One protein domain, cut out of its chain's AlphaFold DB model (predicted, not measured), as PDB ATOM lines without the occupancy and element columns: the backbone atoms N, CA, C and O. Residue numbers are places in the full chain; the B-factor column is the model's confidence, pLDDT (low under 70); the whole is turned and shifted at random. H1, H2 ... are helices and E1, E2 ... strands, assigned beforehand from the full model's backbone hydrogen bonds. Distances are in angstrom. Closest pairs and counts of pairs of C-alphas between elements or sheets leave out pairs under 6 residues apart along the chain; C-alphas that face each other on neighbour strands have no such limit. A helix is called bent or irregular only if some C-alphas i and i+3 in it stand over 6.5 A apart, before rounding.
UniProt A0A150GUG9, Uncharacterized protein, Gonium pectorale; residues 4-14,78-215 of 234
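AT A GLANCE: This is residues 4 to 14 and 78 to 215 of the 234 residues of an uncharacterized protein of Gonium pectorale (UniProt A0A150GUG9). Two short parallel strands, E1 and E2, lie between two helices: the long H4 packs on one side of the pair, and H5 packs on E2 from the other. H2 and H3 pack on parts of H4, while H1 lies far out, with its residues 86 to 91 sticking out. The printed part has 149 residues, with five named helices and two named strands in the order H1, H2, E1, H3, H4, E2, H5; its class is mostly helix, with helices holding 69 and strands 10 of the 79 residues in named elements. It is compact, with a radius of gyration of the C-alphas of 16.6 A, and spans 48 by 40 by 28 A.

HOW THE PARTS SIT: E1, residues 139 to 143, and E2, residues 189 to 193, are parallel neighbours at 20 degrees; N 141 and O 190, 2.9 A apart, are within hydrogen-bond range. With H3, residues 149 to 156, and H4, residues 164 to 184, they form a strand-helix-strand unit, parallel strands joined through helices, with a right-handed crossover. The closest C-alphas of H4 and E2, Ala 182 and Val 189, are 5.3 A apart. Those of E2 and H5, residues 203 to 213, are Leu 190 and Phe 213, 7.0 A apart. H3 touches residues 164 to 168 of H4 about perpendicular, at 88 degrees; the closest C-alphas, Tyr 156 and Trp 167, are 7.1 A apart. H2, residues 119 to 133, only just touches H4, with 3 pairs of C-alphas within 8 A, the closest Ala 120 and Leu 177 at 6.8 A. H1, residues 78 to 91, is close to H2 but not clearly touching, with C-alphas Leu 81 and Leu 133 closest at 7.6 A. Every O i to N i+4 pair is within hydrogen-bond range in H1, H2, H4 and H5, and 2 of 4 in H3.

IN THESE COORDINATES: H4 runs 30.4 A from C-alpha 164 at (11.653, 0.164, 28.650); H2 measures 20.9 A, H1 19.6 A, H5 15.3 A. H3 is irregular, with C-alphas 151 and 154 8.6 A apart. H1 begins at C-alpha 78 (19.868, 41.182, 10.205).

THE WHOLE: Residues 15 to 77 are not printed; C-alphas 14 and 78 are 22.8 A apart across the cut. The link from H1 to H2 is long, 27 residues. Residues 4 to 14, 78 to 107 and 129 to 137 have pLDDT under 70.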
ATOM      1  N   LEU A   4       7.451  10.379   4.525       54.25
ATOM      2  CA  LEU A   4       7.566  11.789   4.157       54.25
ATOM      3  C   LEU A   4       8.863  12.086   3.379       54.25
ATOM      4  O   LEU A   4       8.940  13.085   2.677       54.25
ATOM      5  N   ASN A   5       9.863  11.191   3.422       52.06
ATOM      6  CA  ASN A   5      11.067  11.313   2.588       52.06
ATOM      7  C   ASN A   5      10.789  10.994   1.105       52.06
ATOM      8  O   ASN A   5      11.679  11.149   0.276       52.06
ATOM      9  N   GLN A   6       9.582  10.524   0.774       49.81
ATOM     10  CA  GLN A   6       9.125  10.318  -0.604       49.81
ATOM     11  C   GLN A   6       8.551  11.607  -1.218       49.81
ATOM     12  O   GLN A   6       8.192  11.603  -2.390       49.81
ATOM     13  N   LEU A   7       8.496  12.708  -0.452       51.97
ATOM     14  CA  LEU A   7       7.999  14.021  -0.879       51.97
ATOM     15  C   LEU A   7       9.113  15.092  -0.900       51.97
ATOM     16  O   LEU A   7       8.955  16.149  -0.287       51.97
ATOM     17  N   PRO A   8      10.248  14.862  -1.591       46.56
ATOM     18  CA  PRO A   8      11.412  15.754  -1.531       46.56
ATOM     19  C   PRO A   8      11.157  17.150  -2.118       46.56
ATOM     20  O   PRO A   8      11.877  18.083  -1.786       46.56
ATOM     21  N   ASN A   9      10.129  17.302  -2.960       42.72
ATOM     22  CA  ASN A   9       9.735  18.591  -3.538       42.72
ATOM     23  C   ASN A   9       8.896  19.451  -2.578       42.72
ATOM     24  O   ASN A   9       8.730  20.638  -2.823       42.72
ATOM     25  N   TYR A  10       8.364  18.849  -1.510       47.62
ATOM     26  CA  TYR A  10       7.454  19.499  -0.561       47.62
ATOM     27  C   TYR A  10       8.083  19.673   0.822       47.62
ATOM     28  O   TYR A  10       7.755  20.609   1.544       47.62
ATOM     29  N   LEU A  11       8.988  18.768   1.204       49.38
ATOM     30  CA  LEU A  11       9.584  18.731   2.532       49.38
ATOM     31  C   LEU A  11      11.096  18.579   2.438       49.38
ATOM     32  O   LEU A  11      11.608  17.589   1.909       49.38
ATOM     33  N   ILE A  12      11.809  19.523   3.047       46.53
ATOM     34  CA  ILE A  12      13.243  19.380   3.282       46.53
ATOM     35  C   ILE A  12      13.449  18.647   4.606       46.53
ATOM     36  O   ILE A  12      12.839  18.953   5.635       46.53
ATOM     37  N   ARG A  13      14.332  17.651   4.571       47.00
ATOM     38  CA  ARG A  13      14.770  16.887   5.737       47.00
ATOM     39  C   ARG A  13      15.586  17.804   6.659       47.00
ATOM     40  O   ARG A  13      16.689  18.189   6.292       47.00
ATOM     41  N   GLY A  14      15.091  18.088   7.867       43.75
ATOM     42  CA  GLY A  14      15.842  18.822   8.902       43.75
ATOM     43  C   GLY A  14      17.028  18.039   9.493       43.75
ATOM     44  O   GLY A  14      17.808  18.568  10.277       43.75
ATOM     45  N   GLU A  78      20.484  41.089  11.532       39.94
ATOM     46  CA  GLU A  78      19.868  41.182  10.205       39.94
ATOM     47  C   GLU A  78      20.703  40.444   9.143       39.94
ATOM     48  O   GLU A  78      20.169  39.843   8.205       39.94
ATOM     49  N   ARG A  79      22.026  40.429   9.319       34.34
ATOM     50  CA  ARG A  79      22.977  39.694   8.480       34.34
ATOM     51  C   ARG A  79      22.999  38.204   8.798       34.34
ATOM     52  O   ARG A  79      23.109  37.442   7.849       34.34
ATOM     53  N   VAL A  80      22.809  37.774  10.048       39.28
ATOM     54  CA  VAL A  80      22.584  36.359  10.409       39.28
ATOM     55  C   VAL A  80      21.303  35.865   9.758       39.28
ATOM     56  O   VAL A  80      21.306  34.807   9.144       39.28
ATOM     57  N   LEU A  81      20.219  36.641   9.805       42.09
ATOM     58  CA  LEU A  81      18.950  36.267   9.176       42.09
ATOM     59  C   LEU A  81      19.065  36.197   7.646       42.09
ATOM     60  O   LEU A  81      18.544  35.267   7.027       42.09
ATOM     61  N   ARG A  82      19.781  37.138   7.015       38.66
ATOM     62  CA  ARG A  82      20.068  37.085   5.569       38.66
ATOM     63  C   ARG A  82      21.037  35.965   5.206       38.66
ATOM     64  O   ARG A  82      20.828  35.318   4.183       38.66
ATOM     65  N   ALA A  83      22.059  35.714   6.016       35.72
ATOM     66  CA  ALA A  83      23.030  34.647   5.822       35.72
ATOM     67  C   ALA A  83      22.387  33.279   6.024       35.72
ATOM     68  O   ALA A  83      22.604  32.422   5.188       35.72
ATOM     69  N   ALA A  84      21.523  33.096   7.026       41.62
ATOM     70  CA  ALA A  84      20.708  31.901   7.207       41.62
ATOM     71  C   ALA A  84      19.827  31.680   5.974       41.62
ATOM     72  O   ALA A  84      19.935  30.642   5.334       41.62
ATOM     73  N   ARG A  85      19.045  32.682   5.541       41.44
ATOM     74  CA  ARG A  85      18.237  32.591   4.305       41.44
ATOM     75  C   ARG A  85      19.072  32.258   3.068       41.44
ATOM     76  O   ARG A  85      18.654  31.439   2.259       41.44
ATOM     77  N   SER A  86      20.256  32.851   2.940       35.28
ATOM     78  CA  SER A  86      21.182  32.604   1.827       35.28
ATOM     79  C   SER A  86      21.868  31.238   1.939       35.28
ATOM     80  O   SER A  86      22.127  30.603   0.929       35.28
ATOM     81  N   TYR A  87      22.116  30.749   3.151       39.69
ATOM     82  CA  TYR A  87      22.645  29.423   3.471       39.69
ATOM     83  C   TYR A  87      21.605  28.343   3.152       39.69
ATOM     84  O   TYR A  87      21.949  27.364   2.500       39.69
ATOM     85  N   TYR A  88      20.320  28.573   3.461       43.50
ATOM     86  CA  TYR A  88      19.204  27.749   2.976       43.50
ATOM     87  C   TYR A  88      19.113  27.775   1.442       43.50
ATOM     88  O   TYR A  88      19.000  26.730   0.806       43.50
ATOM     89  N   MET A  89      19.230  28.955   0.828       36.44
ATOM     90  CA  MET A  89      19.199  29.110  -0.631       36.44
ATOM     91  C   MET A  89      20.355  28.370  -1.331       36.44
ATOM     92  O   MET A  89      20.175  27.826  -2.418       36.44
ATOM     93  N   VAL A  90      21.537  28.337  -0.709       33.88
ATOM     94  CA  VAL A  90      22.766  27.749  -1.263       33.88
ATOM     95  C   VAL A  90      22.888  26.247  -0.980       33.88
ATOM     96  O   VAL A  90      23.376  25.527  -1.845       33.88
ATOM     97  N   LEU A  91      22.445  25.746   0.180       36.44
ATOM     98  CA  LEU A  91      22.528  24.314   0.513       36.44
ATOM     99  C   LEU A  91      21.419  23.471  -0.109       36.44
ATOM    100  O   LEU A  91      21.659  22.314  -0.445       36.44
ATOM    101  N   TYR A  92      20.216  24.029  -0.251       41.00
ATOM    102  CA  TYR A  92      19.044  23.278  -0.715       41.00
ATOM    103  C   TYR A  92      18.674  23.556  -2.178       41.00
ATOM    104  O   TYR A  92      17.709  22.990  -2.675       41.00
ATOM    105  N   GLY A  93      19.462  24.409  -2.849       32.09
ATOM    106  CA  GLY A  93      19.547  24.612  -4.295       32.09
ATOM    107  C   GLY A  93      18.282  24.354  -5.111       32.09
ATOM    108  O   GLY A  93      18.180  23.297  -5.719       32.09
ATOM    109  N   TYR A  94      17.391  25.345  -5.237       38.59
ATOM    110  CA  TYR A  94      16.470  25.409  -6.378       38.59
ATOM    111  C   TYR A  94      16.118  26.845  -6.795       38.59
ATOM    112  O   TYR A  94      15.816  27.708  -5.973       38.59
ATOM    113  N   TYR A  95      16.143  27.052  -8.116       36.12
ATOM    114  CA  TYR A  95      15.584  28.170  -8.878       36.12
ATOM    115  C   TYR A  95      14.239  27.711  -9.480       36.12
ATOM    116  O   TYR A  95      14.214  26.717 -10.202       36.12
ATOM    117  N   GLY A  96      13.129  28.417  -9.230       34.62
ATOM    118  CA  GLY A  96      11.824  28.142  -9.862       34.62
ATOM    119  C   GLY A  96      10.621  28.695  -9.084       34.62
ATOM    120  O   GLY A  96      10.741  29.021  -7.910       34.62
ATOM    121  N   LYS A  97       9.446  28.801  -9.728       29.08
ATOM    122  CA  LYS A  97       8.178  29.337  -9.161       29.08
ATOM    123  C   LYS A  97       7.488  28.429  -8.107       29.08
ATOM    124  O   LYS A  97       6.290  28.572  -7.887       29.08
ATOM    125  N   GLY A  98       8.210  27.515  -7.463       34.47
ATOM    126  CA  GLY A  98       7.701  26.636  -6.402       34.47
ATOM    127  C   GLY A  98       8.460  26.909  -5.110       34.47
ATOM    128  O   GLY A  98       9.674  26.719  -5.058       34.47
ATOM    129  N   PHE A  99       7.767  27.425  -4.098       35.66
ATOM    130  CA  PHE A  99       8.351  27.703  -2.790       35.66
ATOM    131  C   PHE A  99       8.518  26.406  -1.997       35.66
ATOM    132  O   PHE A  99       7.686  25.510  -2.079       35.66
ATOM    133  N   VAL A 100       9.564  26.330  -1.177       38.19
ATOM    134  CA  VAL A 100       9.645  25.322  -0.116       38.19
ATOM    135  C   VAL A 100       8.663  25.733   0.978       38.19
ATOM    136  O   VAL A 100       8.827  26.793   1.581       38.19
ATOM    137  N   SER A 101       7.649  24.910   1.223       39.16
ATOM    138  CA  SER A 101       6.548  25.215   2.141       39.16
ATOM    139  C   SER A 101       6.755  24.699   3.570       39.16
ATOM    140  O   SER A 101       5.990  25.082   4.452       39.16
ATOM    141  N   GLY A 102       7.786  23.888   3.858       42.97
ATOM    142  CA  GLY A 102       8.014  23.394   5.222       42.97
ATOM    143  C   GLY A 102       9.290  22.585   5.461       42.97
ATOM    144  O   GLY A 102       9.941  22.096   4.533       42.97
ATOM    145  N   PHE A 103       9.623  22.414   6.744       48.06
ATOM    146  CA  PHE A 103      10.675  21.509   7.203       48.06
ATOM    147  C   PHE A 103      10.040  20.310   7.888       48.06
ATOM    148  O   PHE A 103       9.081  20.425   8.655       48.06
ATOM    149  N   LYS A 104      10.614  19.140   7.647       49.28
ATOM    150  CA  LYS A 104      10.277  17.953   8.411       49.28
ATOM    151  C   LYS A 104      11.374  17.697   9.431       49.28
ATOM    152  O   LYS A 104      12.507  17.395   9.050       49.28
ATOM    153  N   ASP A 105      10.998  17.728  10.701       53.84
ATOM    154  CA  ASP A 105      11.844  17.261  11.787       53.84
ATOM    155  C   ASP A 105      11.134  16.147  12.554       53.84
ATOM    156  O   ASP A 105      10.049  16.325  13.101       53.84
ATOM    157  N   SER A 106      11.705  14.950  12.477       48.75
ATOM    158  CA  SER A 106      11.015  13.698  12.785       48.75
ATOM    159  C   SER A 106      11.388  13.098  14.138       48.75
ATOM    160  O   SER A 106      11.026  11.951  14.392       48.75
ATOM    161  N   ARG A 107      12.168  13.784  14.989       59.06
ATOM    162  CA  ARG A 107      12.812  13.094  16.123       59.06
ATOM    163  C   ARG A 107      12.942  13.901  17.410       59.06
ATOM    164  O   ARG A 107      13.925  13.720  18.123       59.06
ATOM    165  N   TYR A 108      11.963  14.734  17.748       70.81
ATOM    166  CA  TYR A 108      11.876  15.252  19.114       70.81
ATOM    167  C   TYR A 108      11.206  14.218  20.006       70.81
ATOM    168  O   TYR A 108      10.023  13.930  19.861       70.81
ATOM    169  N   VAL A 109      11.988  13.606  20.888       73.69
ATOM    170  CA  VAL A 109      11.487  12.597  21.819       73.69
ATOM    171  C   VAL A 109      11.932  12.974  23.220       73.69
ATOM    172  O   VAL A 109      13.097  13.309  23.442       73.69
ATOM    173  N   CYS A 110      11.004  12.935  24.166       81.50
ATOM    174  CA  CYS A 110      11.315  13.058  25.584       81.50
ATOM    175  C   CYS A 110      12.376  12.061  26.045       81.50
ATOM    176  O   CYS A 110      12.495  10.953  25.518       81.50
ATOM    177  N   GLY A 111      13.164  12.477  27.031       73.06
ATOM    178  CA  GLY A 111      14.294  11.721  27.559       73.06
ATOM    179  C   GLY A 111      15.322  11.327  26.510       73.06
ATOM    180  O   GLY A 111      15.979  10.299  26.656       73.06
ATOM    181  N   ARG A 112      15.399  12.099  25.425       76.50
ATOM    182  CA  ARG A 112      16.382  11.937  24.357       76.50
ATOM    183  C   ARG A 112      16.769  13.288  23.776       76.50
ATOM    184  O   ARG A 112      17.922  13.680  23.858       76.50
ATOM    185  N   SER A 113      15.804  13.969  23.171       70.56
ATOM    186  CA  SER A 113      15.963  15.330  22.656       70.56
ATOM    187  C   SER A 113      15.699  16.346  23.756       70.56
ATOM    188  O   SER A 113      16.294  17.408  23.769       70.56
ATOM    189  N   PHE A 114      14.816  16.015  24.695       73.31
ATOM    190  CA  PHE A 114      14.530  16.845  25.860       73.31
ATOM    191  C   PHE A 114      14.801  16.063  27.134       73.31
ATOM    192  O   PHE A 114      14.570  14.855  27.173       73.31
ATOM    193  N   GLU A 115      15.242  16.749  28.181       72.75
ATOM    194  CA  GLU A 115      15.430  16.152  29.501       72.75
ATOM    195  C   GLU A 115      14.108  15.555  30.025       72.75
ATOM    196  O   GLU A 115      13.056  16.210  29.988       72.75
ATOM    197  N   SER A 116      14.147  14.306  30.507       74.94
ATOM    198  CA  SER A 116      12.981  13.649  31.111       74.94
ATOM    199  C   SER A 116      12.451  14.481  32.285       74.94
ATOM    200  O   SER A 116      13.212  15.010  33.090       74.94
ATOM    201  N   GLY A 117      11.128  14.631  32.375       75.25
ATOM    202  CA  GLY A 117      10.477  15.458  33.402       75.25
ATOM    203  C   GLY A 117      10.463  16.968  33.122       75.25
ATOM    204  O   GLY A 117       9.682  17.682  33.747       75.25
ATOM    205  N   ARG A 118      11.241  17.462  32.147       78.06
ATOM    206  CA  ARG A 118      11.238  18.875  31.706       78.06
ATOM    207  C   ARG A 118      10.890  19.060  30.229       78.06
ATOM    208  O   ARG A 118      11.005  20.158  29.691       78.06
ATOM    209  N   CYS A 119      10.407  18.008  29.573       81.31
ATOM    210  CA  CYS A 119      10.097  18.020  28.148       81.31
ATOM    211  C   CYS A 119       9.242  19.192  27.688       81.31
ATOM    212  O   CYS A 119       9.549  19.789  26.665       81.31
ATOM    213  N   ALA A 120       8.167  19.504  28.417       81.31
ATOM    214  CA  ALA A 120       7.232  20.547  28.016       81.31
ATOM    215  C   ALA A 120       7.936  21.903  27.872       81.31
ATOM    216  O   ALA A 120       7.760  22.587  26.867       81.31
ATOM    217  N   GLU A 121       8.773  22.259  28.848       79.19
ATOM    218  CA  GLU A 121       9.550  23.500  28.855       79.19
ATOM    219  C   GLU A 121      10.474  23.572  27.633       79.19
ATOM    220  O   GLU A 121      10.386  24.512  26.839       79.19
ATOM    221  N   PHE A 122      11.305  22.544  27.432       75.00
ATOM    222  CA  PHE A 122      12.264  22.510  26.327       75.00
ATOM    223  C   PHE A 122      11.590  22.465  24.957       75.00
ATOM    224  O   PHE A 122      12.025  23.159  24.038       75.00
ATOM    225  N   PHE A 123      10.517  21.691  24.823       82.00
ATOM    226  CA  PHE A 123       9.740  21.584  23.597       82.00
ATOM    227  C   PHE A 123       9.095  22.921  23.222       82.00
ATOM    228  O   PHE A 123       9.225  23.372  22.085       82.00
ATOM    229  N   HIS A 124       8.429  23.591  24.168       81.12
ATOM    230  CA  HIS A 124       7.802  24.883  23.896       81.12
ATOM    231  C   HIS A 124       8.835  25.960  23.557       81.12
ATOM    232  O   HIS A 124       8.618  26.713  22.606       81.12
ATOM    233  N   GLY A 125       9.963  25.997  24.273       72.25
ATOM    234  CA  GLY A 125      11.065  26.908  23.958       72.25
ATOM    235  C   GLY A 125      11.634  26.666  22.558       72.25
ATOM    236  O   GLY A 125      11.833  27.615  21.799       72.25
ATOM    237  N   PHE A 126      11.799  25.401  22.164       72.06
ATOM    238  CA  PHE A 126      12.293  25.040  20.838       72.06
ATOM    239  C   PHE A 126      11.328  25.454  19.722       72.06
ATOM    240  O   PHE A 126      11.731  26.039  18.714       72.06
ATOM    241  N   MET A 127      10.032  25.203  19.906       76.38
ATOM    242  CA  MET A 127       9.019  25.581  18.922       76.38
ATOM    243  C   MET A 127       8.883  27.103  18.777       76.38
ATOM    244  O   MET A 127       8.690  27.600  17.666       76.38
ATOM    245  N   ASP A 128       9.005  27.858  19.871       72.25
ATOM    246  CA  ASP A 128       9.052  29.324  19.827       72.25
ATOM    247  C   ASP A 128      10.303  29.827  19.090       72.25
ATOM    248  O   ASP A 128      10.217  30.698  18.220       72.25
ATOM    249  N   PHE A 129      11.459  29.214  19.356       63.53
ATOM    250  CA  PHE A 129      12.699  29.500  18.640       63.53
ATOM    251  C   PHE A 129      12.561  29.285  17.124       63.53
ATOM    252  O   PHE A 129      12.882  30.189  16.347       63.53
ATOM    253  N   LEU A 130      12.016  28.142  16.686       64.81
ATOM    254  CA  LEU A 130      11.796  27.865  15.262       64.81
ATOM    255  C   LEU A 130      10.916  28.926  14.592       64.81
ATOM    256  O   LEU A 130      11.212  29.372  13.482       64.81
ATOM    257  N   ARG A 131       9.854  29.368  15.273       65.00
ATOM    258  CA  ARG A 131       8.944  30.405  14.763       65.00
ATOM    259  C   ARG A 131       9.604  31.776  14.644       65.00
ATOM    260  O   ARG A 131       9.215  32.556  13.778       65.00
ATOM    261  N   LYS A 132      10.580  32.081  15.500       58.19
ATOM    262  CA  LYS A 132      11.355  33.331  15.444       58.19
ATOM    263  C   LYS A 132      12.415  33.300  14.345       58.19
ATOM    264  O   LYS A 132      12.617  34.307  13.671       58.19
ATOM    265  N   LEU A 133      13.078  32.159  14.154       51.94
ATOM    266  CA  LEU A 133      14.148  32.010  13.166       51.94
ATOM    267  C   LEU A 133      13.611  31.962  11.725       51.94
ATOM    268  O   LEU A 133      14.227  32.501  10.803       51.94
ATOM    269  N   CYS A 134      12.454  31.331  11.527       51.94
ATOM    270  CA  CYS A 134      11.885  31.067  10.213       51.94
ATOM    271  C   CYS A 134      10.537  31.787  10.041       51.94
ATOM    272  O   CYS A 134       9.559  31.475  10.720       51.94
ATOM    273  N   LEU A 135      10.467  32.727   9.087       48.84
ATOM    274  CA  LEU A 135       9.205  33.358   8.682       48.84
ATOM    275  C   LEU A 135       8.284  32.289   8.067       48.84
ATOM    276  O   LEU A 135       8.566  31.802   6.979       48.84
ATOM    277  N   ASP A 136       7.200  31.952   8.768       56.06
ATOM    278  CA  ASP A 136       6.180  30.959   8.379       56.06
ATOM    279  C   ASP A 136       6.662  29.497   8.324       56.06
ATOM    280  O   ASP A 136       6.353  28.746   7.399       56.06
ATOM    281  N   VAL A 137       7.404  29.062   9.351       66.06
ATOM    282  CA  VAL A 137       7.754  27.643   9.504       66.06
ATOM    283  C   VAL A 137       6.504  26.758   9.587       66.06
ATOM    284  O   VAL A 137       5.576  27.023  10.360       66.06
ATOM    285  N   LYS A 138       6.513  25.679   8.800       71.38
ATOM    286  CA  LYS A 138       5.596  24.544   8.919       71.38
ATOM    287  C   LYS A 138       6.348  23.359   9.496       71.38
ATOM    288  O   LYS A 138       7.432  23.029   9.011       71.38
ATOM    289  N   VAL A 139       5.765  22.729  10.511       75.19
ATOM    290  CA  VAL A 139       6.340  21.572  11.201       75.19
ATOM    291  C   VAL A 139       5.363  20.405  11.137       75.19
ATOM    292  O   VAL A 139       4.163  20.571  11.340       75.19
ATOM    293  N   ILE A 140       5.874  19.210  10.859       80.44
ATOM    294  CA  ILE A 140       5.071  17.986  10.850       80.44
ATOM    295  C   ILE A 140       5.499  17.114  12.020       80.44
ATOM    296  O   ILE A 140       6.612  16.590  12.033       80.44
ATOM    297  N   PHE A 141       4.595  16.915  12.974       85.62
ATOM    298  CA  PHE A 141       4.783  15.985  14.079       85.62
ATOM    299  C   PHE A 141       4.356  14.587  13.654       85.62
ATOM    300  O   PHE A 141       3.185  14.208  13.749       85.62
ATOM    301  N   ASN A 142       5.335  13.831  13.166       82.81
ATOM    302  CA  ASN A 142       5.156  12.440  12.793       82.81
ATOM    303  C   ASN A 142       5.550  11.520  13.954       82.81
ATOM    304  O   ASN A 142       6.677  11.591  14.441       82.81
ATOM    305  N   SER A 143       4.632  10.659  14.388       84.94
ATOM    306  CA  SER A 143       4.935   9.602  15.356       84.94
ATOM    307  C   SER A 143       4.106   8.352  15.078       84.94
ATOM    308  O   SER A 143       3.156   8.374  14.293       84.94
ATOM    309  N   ARG A 144       4.458   7.258  15.752       85.62
ATOM    310  CA  ARG A 144       3.614   6.067  15.849       85.62
ATOM    311  C   ARG A 144       2.399   6.343  16.733       85.62
ATOM    312  O   ARG A 144       2.432   7.225  17.590       85.62
ATOM    313  N   THR A 145       1.339   5.569  16.539       85.81
ATOM    314  CA  THR A 145       0.138   5.606  17.391       85.81
ATOM    315  C   THR A 145       0.440   5.099  18.805       85.81
ATOM    316  O   THR A 145      -0.044   5.652  19.788       85.81
ATOM    317  N   SER A 146       1.271   4.062  18.912       87.12
ATOM    318  CA  SER A 146       1.663   3.434  20.174       87.12
ATOM    319  C   SER A 146       3.016   3.946  20.674       87.12
ATOM    320  O   SER A 146       3.877   4.319  19.878       87.12
ATOM    321  N   ALA A 147       3.213   3.912  21.994       86.06
ATOM    322  CA  ALA A 147       4.500   4.132  22.666       86.06
ATOM    323  C   ALA A 147       5.278   2.820  22.932       86.06
ATOM    324  O   ALA A 147       6.380   2.852  23.487       86.06
ATOM    325  N   SER A 148       4.715   1.667  22.550       86.12
ATOM    326  CA  SER A 148       5.326   0.353  22.769       86.12
ATOM    327  C   SER A 148       6.651   0.204  22.023       86.12
ATOM    328  O   SER A 148       6.890   0.829  20.979       86.12
ATOM    329  N   ARG A 149       7.507  -0.669  22.555       83.19
ATOM    330  CA  ARG A 149       8.781  -1.032  21.942       83.19
ATOM    331  C   ARG A 149       8.617  -1.625  20.549       83.19
ATOM    332  O   ARG A 149       9.358  -1.230  19.657       83.19
ATOM    333  N   ASP A 150       7.641  -2.503  20.343       85.12
ATOM    334  CA  ASP A 150       7.424  -3.170  19.051       85.12
ATOM    335  C   ASP A 150       7.225  -2.165  17.906       85.12
ATOM    336  O   ASP A 150       7.845  -2.277  16.845       85.12
ATOM    337  N   ASP A 151       6.441  -1.112  18.149       82.12
ATOM    338  CA  ASP A 151       6.160  -0.081  17.147       82.12
ATOM    339  C   ASP A 151       7.308   0.931  16.991       82.12
ATOM    340  O   ASP A 151       7.479   1.551  15.930       82.12
ATOM    341  N   ASN A 152       8.137   1.069  18.032       81.56
ATOM    342  CA  ASN A 152       9.192   2.075  18.146       81.56
ATOM    343  C   ASN A 152      10.600   1.481  18.285       81.56
ATOM    344  O   ASN A 152      11.498   2.179  18.749       81.56
ATOM    345  N   ALA A 153      10.840   0.245  17.835       80.38
ATOM    346  CA  ALA A 153      12.093  -0.482  18.082       80.38
ATOM    347  C   ALA A 153      13.352   0.332  17.736       80.38
ATOM    348  O   ALA A 153      14.311   0.365  18.491       80.38
ATOM    349  N   LYS A 154      13.312   1.109  16.644       76.44
ATOM    350  CA  LYS A 154      14.423   1.994  16.256       76.44
ATOM    351  C   LYS A 154      14.730   3.100  17.262       76.44
ATOM    352  O   LYS A 154      15.871   3.530  17.314       76.44
ATOM    353  N   LEU A 155      13.732   3.623  17.970       77.62
ATOM    354  CA  LEU A 155      13.944   4.638  18.999       77.62
ATOM    355  C   LEU A 155      14.564   4.005  20.244       77.62
ATOM    356  O   LEU A 155      15.548   4.544  20.740       77.62
ATOM    357  N   TYR A 156      14.064   2.838  20.656       80.94
ATOM    358  CA  TYR A 156      14.616   2.062  21.770       80.94
ATOM    359  C   TYR A 156      16.068   1.630  21.501       80.94
ATOM    360  O   TYR A 156      16.931   1.806  22.353       80.94
ATOM    361  N   ASP A 157      16.371   1.170  20.284       78.75
ATOM    362  CA  ASP A 157      17.721   0.753  19.870       78.75
ATOM    363  C   ASP A 157      18.748   1.901  19.871       78.75
ATOM    364  O   ASP A 157      19.951   1.658  19.779       78.75
ATOM    365  N   MET A 158      18.302   3.159  19.916       70.81
ATOM    366  CA  MET A 158      19.204   4.313  19.915       70.81
ATOM    367  C   MET A 158      19.727   4.678  21.305       70.81
ATOM    368  O   MET A 158      20.728   5.385  21.378       70.81
ATOM    369  N   ASP A 159      19.076   4.212  22.371       78.00
ATOM    370  CA  ASP A 159      19.624   4.214  23.727       78.00
ATOM    371  C   ASP A 159      19.224   2.904  24.423       78.00
ATOM    372  O   ASP A 159      18.223   2.856  25.147       78.00
ATOM    373  N   PRO A 160      19.991   1.824  24.189       78.25
ATOM    374  CA  PRO A 160      19.705   0.518  24.769       78.25
ATOM    375  C   PRO A 160      19.948   0.473  26.285       78.25
ATOM    376  O   PRO A 160      19.617  -0.529  26.915       78.25
ATOM    377  N   SER A 161      20.551   1.515  26.870       83.12
ATOM    378  CA  SER A 161      20.807   1.589  28.311       83.12
ATOM    379  C   SER A 161      19.591   2.066  29.108       83.12
ATOM    380  O   SER A 161      19.481   1.782  30.301       83.12
ATOM    381  N   LYS A 162      18.658   2.753  28.446       84.25
ATOM    382  CA  LYS A 162      17.441   3.280  29.055       84.25
ATOM    383  C   LYS A 162      16.380   2.194  29.218       84.25
ATOM    384  O   LYS A 162      16.136   1.398  28.311       84.25
ATOM    385  N   GLN A 163      15.733   2.176  30.384       89.69
ATOM    386  CA  GLN A 163      14.711   1.181  30.702       89.69
ATOM    387  C   GLN A 163      13.474   1.333  29.813       89.69
ATOM    388  O   GLN A 163      13.103   2.434  29.404       89.69
ATOM    389  N   GLU A 164      12.818   0.208  29.535       88.44
ATOM    390  CA  GLU A 164      11.653   0.164  28.650       88.44
ATOM    391  C   GLU A 164      10.481   0.997  29.183       88.44
ATOM    392  O   GLU A 164       9.892   1.772  28.432       88.44
ATOM    393  N   ASP A 165      10.221   0.936  30.490       90.12
ATOM    394  CA  ASP A 165       9.177   1.737  31.135       90.12
ATOM    395  C   ASP A 165       9.456   3.246  31.040       90.12
ATOM    396  O   ASP A 165       8.534   4.042  30.851       90.12
ATOM    397  N   ASP A 166      10.727   3.652  31.122       89.25
ATOM    398  CA  ASP A 166      11.122   5.055  30.965       89.25
ATOM    399  C   ASP A 166      10.935   5.529  29.525       89.25
ATOM    400  O   ASP A 166      10.403   6.615  29.292       89.25
ATOM    401  N   TRP A 167      11.304   4.699  28.548       89.19
ATOM    402  CA  TRP A 167      11.027   4.968  27.140       89.19
ATOM    403  C   TRP A 167       9.530   5.097  26.856       89.19
ATOM    404  O   TRP A 167       9.120   6.048  26.188       89.19
ATOM    405  N   ALA A 168       8.711   4.177  27.365       88.88
ATOM    406  CA  ALA A 168       7.267   4.196  27.167       88.88
ATOM    407  C   ALA A 168       6.633   5.459  27.771       88.88
ATOM    408  O   ALA A 168       5.810   6.111  27.123       88.88
ATOM    409  N   ARG A 169       7.059   5.845  28.982       91.12
ATOM    410  CA  ARG A 169       6.624   7.071  29.666       91.12
ATOM    411  C   ARG A 169       6.978   8.322  28.863       91.12
ATOM    412  O   ARG A 169       6.120   9.174  28.641       91.12
ATOM    413  N   ASP A 170       8.219   8.412  28.399       90.88
ATOM    414  CA  ASP A 170       8.698   9.556  27.629       90.88
ATOM    415  C   ASP A 170       8.020   9.648  26.251       90.88
ATOM    416  O   ASP A 170       7.636  10.732  25.806       90.88
ATOM    417  N   LEU A 171       7.794   8.525  25.571       90.25
ATOM    418  CA  LEU A 171       7.052   8.510  24.307       90.25
ATOM    419  C   LEU A 171       5.589   8.921  24.498       90.25
ATOM    420  O   LEU A 171       5.073   9.707  23.701       90.25
ATOM    421  N   ALA A 172       4.937   8.463  25.568       90.75
ATOM    422  CA  ALA A 172       3.582   8.891  25.904       90.75
ATOM    423  C   ALA A 172       3.512  10.407  26.160       90.75
ATOM    424  O   ALA A 172       2.621  11.082  25.639       90.75
ATOM    425  N   GLU A 173       4.483  10.961  26.890       91.81
ATOM    426  CA  GLU A 173       4.581  12.407  27.112       91.81
ATOM    427  C   GLU A 173       4.848  13.172  25.807       91.81
ATOM    428  O   GLU A 173       4.224  14.201  25.547       91.81
ATOM    429  N   THR A 174       5.707  12.638  24.935       89.88
ATOM    430  CA  THR A 174       5.971  13.205  23.602       89.88
ATOM    431  C   THR A 174       4.684  13.293  22.780       89.88
ATOM    432  O   THR A 174       4.384  14.345  22.215       89.88
ATOM    433  N   HIS A 175       3.891  12.217  22.739       91.44
ATOM    434  CA  HIS A 175       2.610  12.197  22.030       91.44
ATOM    435  C   HIS A 175       1.641  13.236  22.596       91.44
ATOM    436  O   HIS A 175       1.074  14.023  21.838       91.44
ATOM    437  N   ARG A 176       1.526  13.310  23.927       92.62
ATOM    438  CA  ARG A 176       0.681  14.296  24.609       92.62
ATOM    439  C   ARG A 176       1.068  15.733  24.245       92.62
ATOM    440  O   ARG A 176       0.187  16.551  23.979       92.62
ATOM    441  N   LEU A 177       2.366  16.044  24.220       91.31
ATOM    442  CA  LEU A 177       2.873  17.369  23.844       91.31
ATOM    443  C   LEU A 177       2.588  17.696  22.377       91.31
ATOM    444  O   LEU A 177       2.132  18.801  22.077       91.31
ATOM    445  N   TYR A 178       2.811  16.741  21.474       91.44
ATOM    446  CA  TYR A 178       2.519  16.909  20.052       91.44
ATOM    447  C   TYR A 178       1.041  17.186  19.801       91.44
ATOM    448  O   TYR A 178       0.718  18.132  19.081       91.44
ATOM    449  N   ASP A 179       0.154  16.399  20.409       92.38
ATOM    450  CA  ASP A 179      -1.291  16.536  20.229       92.38
ATOM    451  C   ASP A 179      -1.783  17.882  20.780       92.38
ATOM    452  O   ASP A 179      -2.486  18.621  20.084       92.38
ATOM    453  N   ALA A 180      -1.348  18.259  21.988       93.25
ATOM    454  CA  ALA A 180      -1.704  19.540  22.599       93.25
ATOM    455  C   ALA A 180      -1.196  20.737  21.778       93.25
ATOM    456  O   ALA A 180      -1.932  21.701  21.548       93.25
ATOM    457  N   TYR A 181       0.051  20.685  21.304       90.50
ATOM    458  CA  TYR A 181       0.631  21.782  20.533       90.50
ATOM    459  C   TYR A 181      -0.003  21.909  19.150       90.50
ATOM    460  O   TYR A 181      -0.297  23.029  18.731       90.50
ATOM    461  N   ALA A 182      -0.251  20.793  18.458       90.69
ATOM    462  CA  ALA A 182      -0.916  20.792  17.158       90.69
ATOM    463  C   ALA A 182      -2.351  21.330  17.254       90.69
ATOM    464  O   ALA A 182      -2.742  22.150  16.424       90.69
ATOM    465  N   ALA A 183      -3.100  20.957  18.298       92.50
ATOM    466  CA  ALA A 183      -4.441  21.491  18.546       92.50
ATOM    467  C   ALA A 183      -4.439  23.018  18.738       92.50
ATOM    468  O   ALA A 183      -5.335  23.705  18.252       92.50
ATOM    469  N   ALA A 184      -3.411  23.562  19.397       90.56
ATOM    470  CA  ALA A 184      -3.263  25.002  19.606       90.56
ATOM    471  C   ALA A 184      -2.678  25.761  18.393       90.56
ATOM    472  O   ALA A 184      -2.829  26.978  18.307       90.56
ATOM    473  N   HIS A 185      -2.012  25.073  17.455       87.38
ATOM    474  CA  HIS A 185      -1.213  25.696  16.389       87.38
ATOM    475  C   HIS A 185      -1.438  25.081  14.995       87.38
ATOM    476  O   HIS A 185      -0.496  24.977  14.208       87.38
ATOM    477  N   GLY A 186      -2.678  24.725  14.642       82.06
ATOM    478  CA  GLY A 186      -2.998  24.028  13.381       82.06
ATOM    479  C   GLY A 186      -2.585  24.742  12.080       82.06
ATOM    480  O   GLY A 186      -2.468  24.109  11.038       82.06
ATOM    481  N   GLY A 187      -2.307  26.052  12.118       79.69
ATOM    482  CA  GLY A 187      -1.762  26.797  10.972       79.69
ATOM    483  C   GLY A 187      -0.246  26.655  10.767       79.69
ATOM    484  O   GLY A 187       0.266  27.041   9.716       79.69
ATOM    485  N   HIS A 188       0.476  26.125  11.757       76.12
ATOM    486  CA  HIS A 188       1.942  25.993  11.773       76.12
ATOM    487  C   HIS A 188       2.416  24.561  11.997       76.12
ATOM    488  O   HIS A 188       3.561  24.240  11.682       76.12
ATOM    489  N   VAL A 189       1.549  23.708  12.538       85.94
ATOM    490  CA  VAL A 189       1.864  22.324  12.860       85.94
ATOM    491  C   VAL A 189       0.798  21.394  12.310       85.94
ATOM    492  O   VAL A 189      -0.392  21.622  12.515       85.94
ATOM    493  N   LEU A 190       1.245  20.306  11.686       88.12
ATOM    494  CA  LEU A 190       0.397  19.184  11.311       88.12
ATOM    495  C   LEU A 190       0.806  17.932  12.088       88.12
ATOM    496  O   LEU A 190       1.954  17.486  12.028       88.12
ATOM    497  N   ARG A 191      -0.153  17.344  12.800       90.19
ATOM    498  CA  ARG A 191       0.002  16.057  13.475       90.19
ATOM    499  C   ARG A 191      -0.283  14.926  12.491       90.19
ATOM    500  O   ARG A 191      -1.358  14.888  11.904       90.19
ATOM    501  N   VAL A 192       0.658  13.998  12.329       88.44
ATOM    502  CA  VAL A 192       0.504  12.841  11.435       88.44
ATOM    503  C   VAL A 192       0.881  11.566  12.176       88.44
ATOM    504  O   VAL A 192       1.978  11.460  12.722       88.44
ATOM    505  N   LEU A 193      -0.022  10.587  12.177       88.38
ATOM    506  CA  LEU A 193       0.285   9.238  12.640       88.38
ATOM    507  C   LEU A 193       0.860   8.422  11.492       88.38
ATOM    508  O   LEU A 193       0.318   8.410  10.384       88.38
ATOM    509  N   TYR A 194       1.956   7.727  11.765       82.75
ATOM    510  CA  TYR A 194       2.650   6.935  10.764       82.75
ATOM    511  C   TYR A 194       1.742   5.859  10.162       82.75
ATOM    512  O   TYR A 194       1.754   5.654   8.954       82.75
ATOM    513  N   GLU A 195       0.920   5.202  10.981       86.56
ATOM    514  CA  GLU A 195      -0.015   4.155  10.549       86.56
ATOM    515  C   GLU A 195      -1.064   4.695   9.572       86.56
ATOM    516  O   GLU A 195      -1.360   4.060   8.558       86.56
ATOM    517  N   ASP A 196      -1.577   5.898   9.831       88.69
ATOM    518  CA  ASP A 196      -2.615   6.525   9.015       88.69
ATOM    519  C   ASP A 196      -2.107   6.874   7.614       88.69
ATOM    520  O   ASP A 196      -2.868   6.812   6.647       88.69
ATOM    521  N   MET A 197      -0.803   7.141   7.480       82.44
ATOM    522  CA  MET A 197      -0.172   7.326   6.178       82.44
ATOM    523  C   MET A 197      -0.277   6.078   5.304       82.44
ATOM    524  O   MET A 197      -0.254   6.219   4.097       82.44
ATOM    525  N   PHE A 198      -0.408   4.865   5.843       82.62
ATOM    526  CA  PHE A 198      -0.493   3.637   5.032       82.62
ATOM    527  C   PHE A 198      -1.858   2.960   5.105       82.62
ATOM    528  O   PHE A 198      -2.095   1.975   4.407       82.62
ATOM    529  N   HIS A 199      -2.765   3.473   5.933       86.19
ATOM    530  CA  HIS A 199      -4.087   2.897   6.089       86.19
ATOM    531  C   HIS A 199      -4.918   3.121   4.809       86.19
ATOM    532  O   HIS A 199      -5.104   4.276   4.414       86.19
ATOM    533  N   PRO A 200      -5.490   2.073   4.179       84.62
ATOM    534  CA  PRO A 200      -6.165   2.188   2.878       84.62
ATOM    535  C   PRO A 200      -7.283   3.235   2.833       84.62
ATOM    536  O   PRO A 200      -7.498   3.877   1.813       84.62
ATOM    537  N   GLN A 201      -7.978   3.428   3.957       88.25
ATOM    538  CA  GLN A 201      -9.091   4.376   4.061       88.25
ATOM    539  C   GLN A 201      -8.669   5.781   4.519       88.25
ATOM    540  O   GLN A 201      -9.475   6.698   4.432       88.25
ATOM    541  N   LYS A 202      -7.442   5.962   5.033       89.50
ATOM    542  CA  LYS A 202      -6.982   7.253   5.582       89.50
ATOM    543  C   LYS A 202      -5.843   7.888   4.785       89.50
ATOM    544  O   LYS A 202      -5.723   9.105   4.803       89.50
ATOM    545  N   ASN A 203      -5.051   7.099   4.055       87.50
ATOM    546  CA  ASN A 203      -3.889   7.554   3.284       87.50
ATOM    547  C   ASN A 203      -4.214   8.765   2.395       87.50
ATOM    548  O   ASN A 203      -3.527   9.780   2.484       87.50
ATOM    549  N   ALA A 204      -5.299   8.689   1.616       86.31
ATOM    550  CA  ALA A 204      -5.727   9.778   0.739       86.31
ATOM    551  C   ALA A 204      -6.121  11.044   1.523       86.31
ATOM    552  O   ALA A 204      -5.791  12.157   1.120       86.31
ATOM    553  N   THR A 205      -6.783  10.883   2.672       90.75
ATOM    554  CA  THR A 205      -7.136  12.001   3.558       90.75
ATOM    555  C   THR A 205      -5.890  12.656   4.149       90.75
ATOM    556  O   THR A 205      -5.781  13.878   4.112       90.75
ATOM    557  N   VAL A 206      -4.927  11.867   4.634       89.12
ATOM    558  CA  VAL A 206      -3.658  12.373   5.187       89.12
ATOM    559  C   VAL A 206      -2.841  13.093   4.114       89.12
ATOM    560  O   VAL A 206      -2.312  14.173   4.362       89.12
ATOM    561  N   ALA A 207      -2.761  12.525   2.909       84.25
ATOM    562  CA  ALA A 207      -2.107  13.137   1.754       84.25
ATOM    563  C   ALA A 207      -2.713  14.507   1.424       84.25
ATOM    564  O   ALA A 207      -1.992  15.499   1.302       84.25
ATOM    565  N   ARG A 208      -4.044  14.574   1.356       87.62
ATOM    566  CA  ARG A 208      -4.770  15.816   1.107       87.62
ATOM    567  C   ARG A 208      -4.524  16.856   2.203       87.62
ATOM    568  O   ARG A 208      -4.177  17.987   1.885       87.62
ATOM    569  N   GLN A 209      -4.652  16.475   3.474       88.75
ATOM    570  CA  GLN A 209      -4.411  17.366   4.618       88.75
ATOM    571  C   GLN A 209      -2.984  17.922   4.626       88.75
ATOM    572  O   GLN A 209      -2.780  19.096   4.922       88.75
ATOM    573  N   LEU A 210      -1.998  17.090   4.277       84.56
ATOM    574  CA  LEU A 210      -0.608  17.513   4.157       84.56
ATOM    575  C   LEU A 210      -0.430  18.579   3.070       84.56
ATOM    576  O   LEU A 210       0.224  19.588   3.316       84.56
ATOM    577  N   LEU A 211      -1.027  18.381   1.894       78.06
ATOM    578  CA  LEU A 211      -0.968  19.353   0.799       78.06
ATOM    579  C   LEU A 211      -1.670  20.665   1.172       78.06
ATOM    580  O   LEU A 211      -1.097  21.733   0.978       78.06
ATOM    581  N   GLU A 212      -2.854  20.601   1.791       83.12
ATOM    582  CA  GLU A 212      -3.572  21.792   2.275       83.12
ATOM    583  C   GLU A 212      -2.743  22.569   3.309       83.12
ATOM    584  O   GLU A 212      -2.608  23.790   3.214       83.12
ATOM    585  N   PHE A 213      -2.134  21.863   4.265       83.56
ATOM    586  CA  PHE A 213      -1.267  22.450   5.289       83.56
ATOM    587  C   PHE A 213      -0.044  23.163   4.693       83.56
ATOM    588  O   PHE A 213       0.342  24.242   5.155       83.56
ATOM    589  N   LEU A 214       0.534  22.585   3.639       73.94
ATOM    590  CA  LEU A 214       1.660  23.144   2.892       73.94
ATOM    591  C   LEU A 214       1.242  24.210   1.862       73.94
ATOM    592  O   LEU A 214       2.111  24.829   1.255       73.94
ATOM    593  N   ARG A 215      -0.064  24.484   1.718       73.31
ATOM    594  CA  ARG A 215      -0.650  25.407   0.725       73.31
ATOM    595  C   ARG A 215      -0.395  24.996  -0.730       73.31
ATOM    596  O   ARG A 215      -0.239  25.847  -1.603       73.31
TER     597      ARG A 215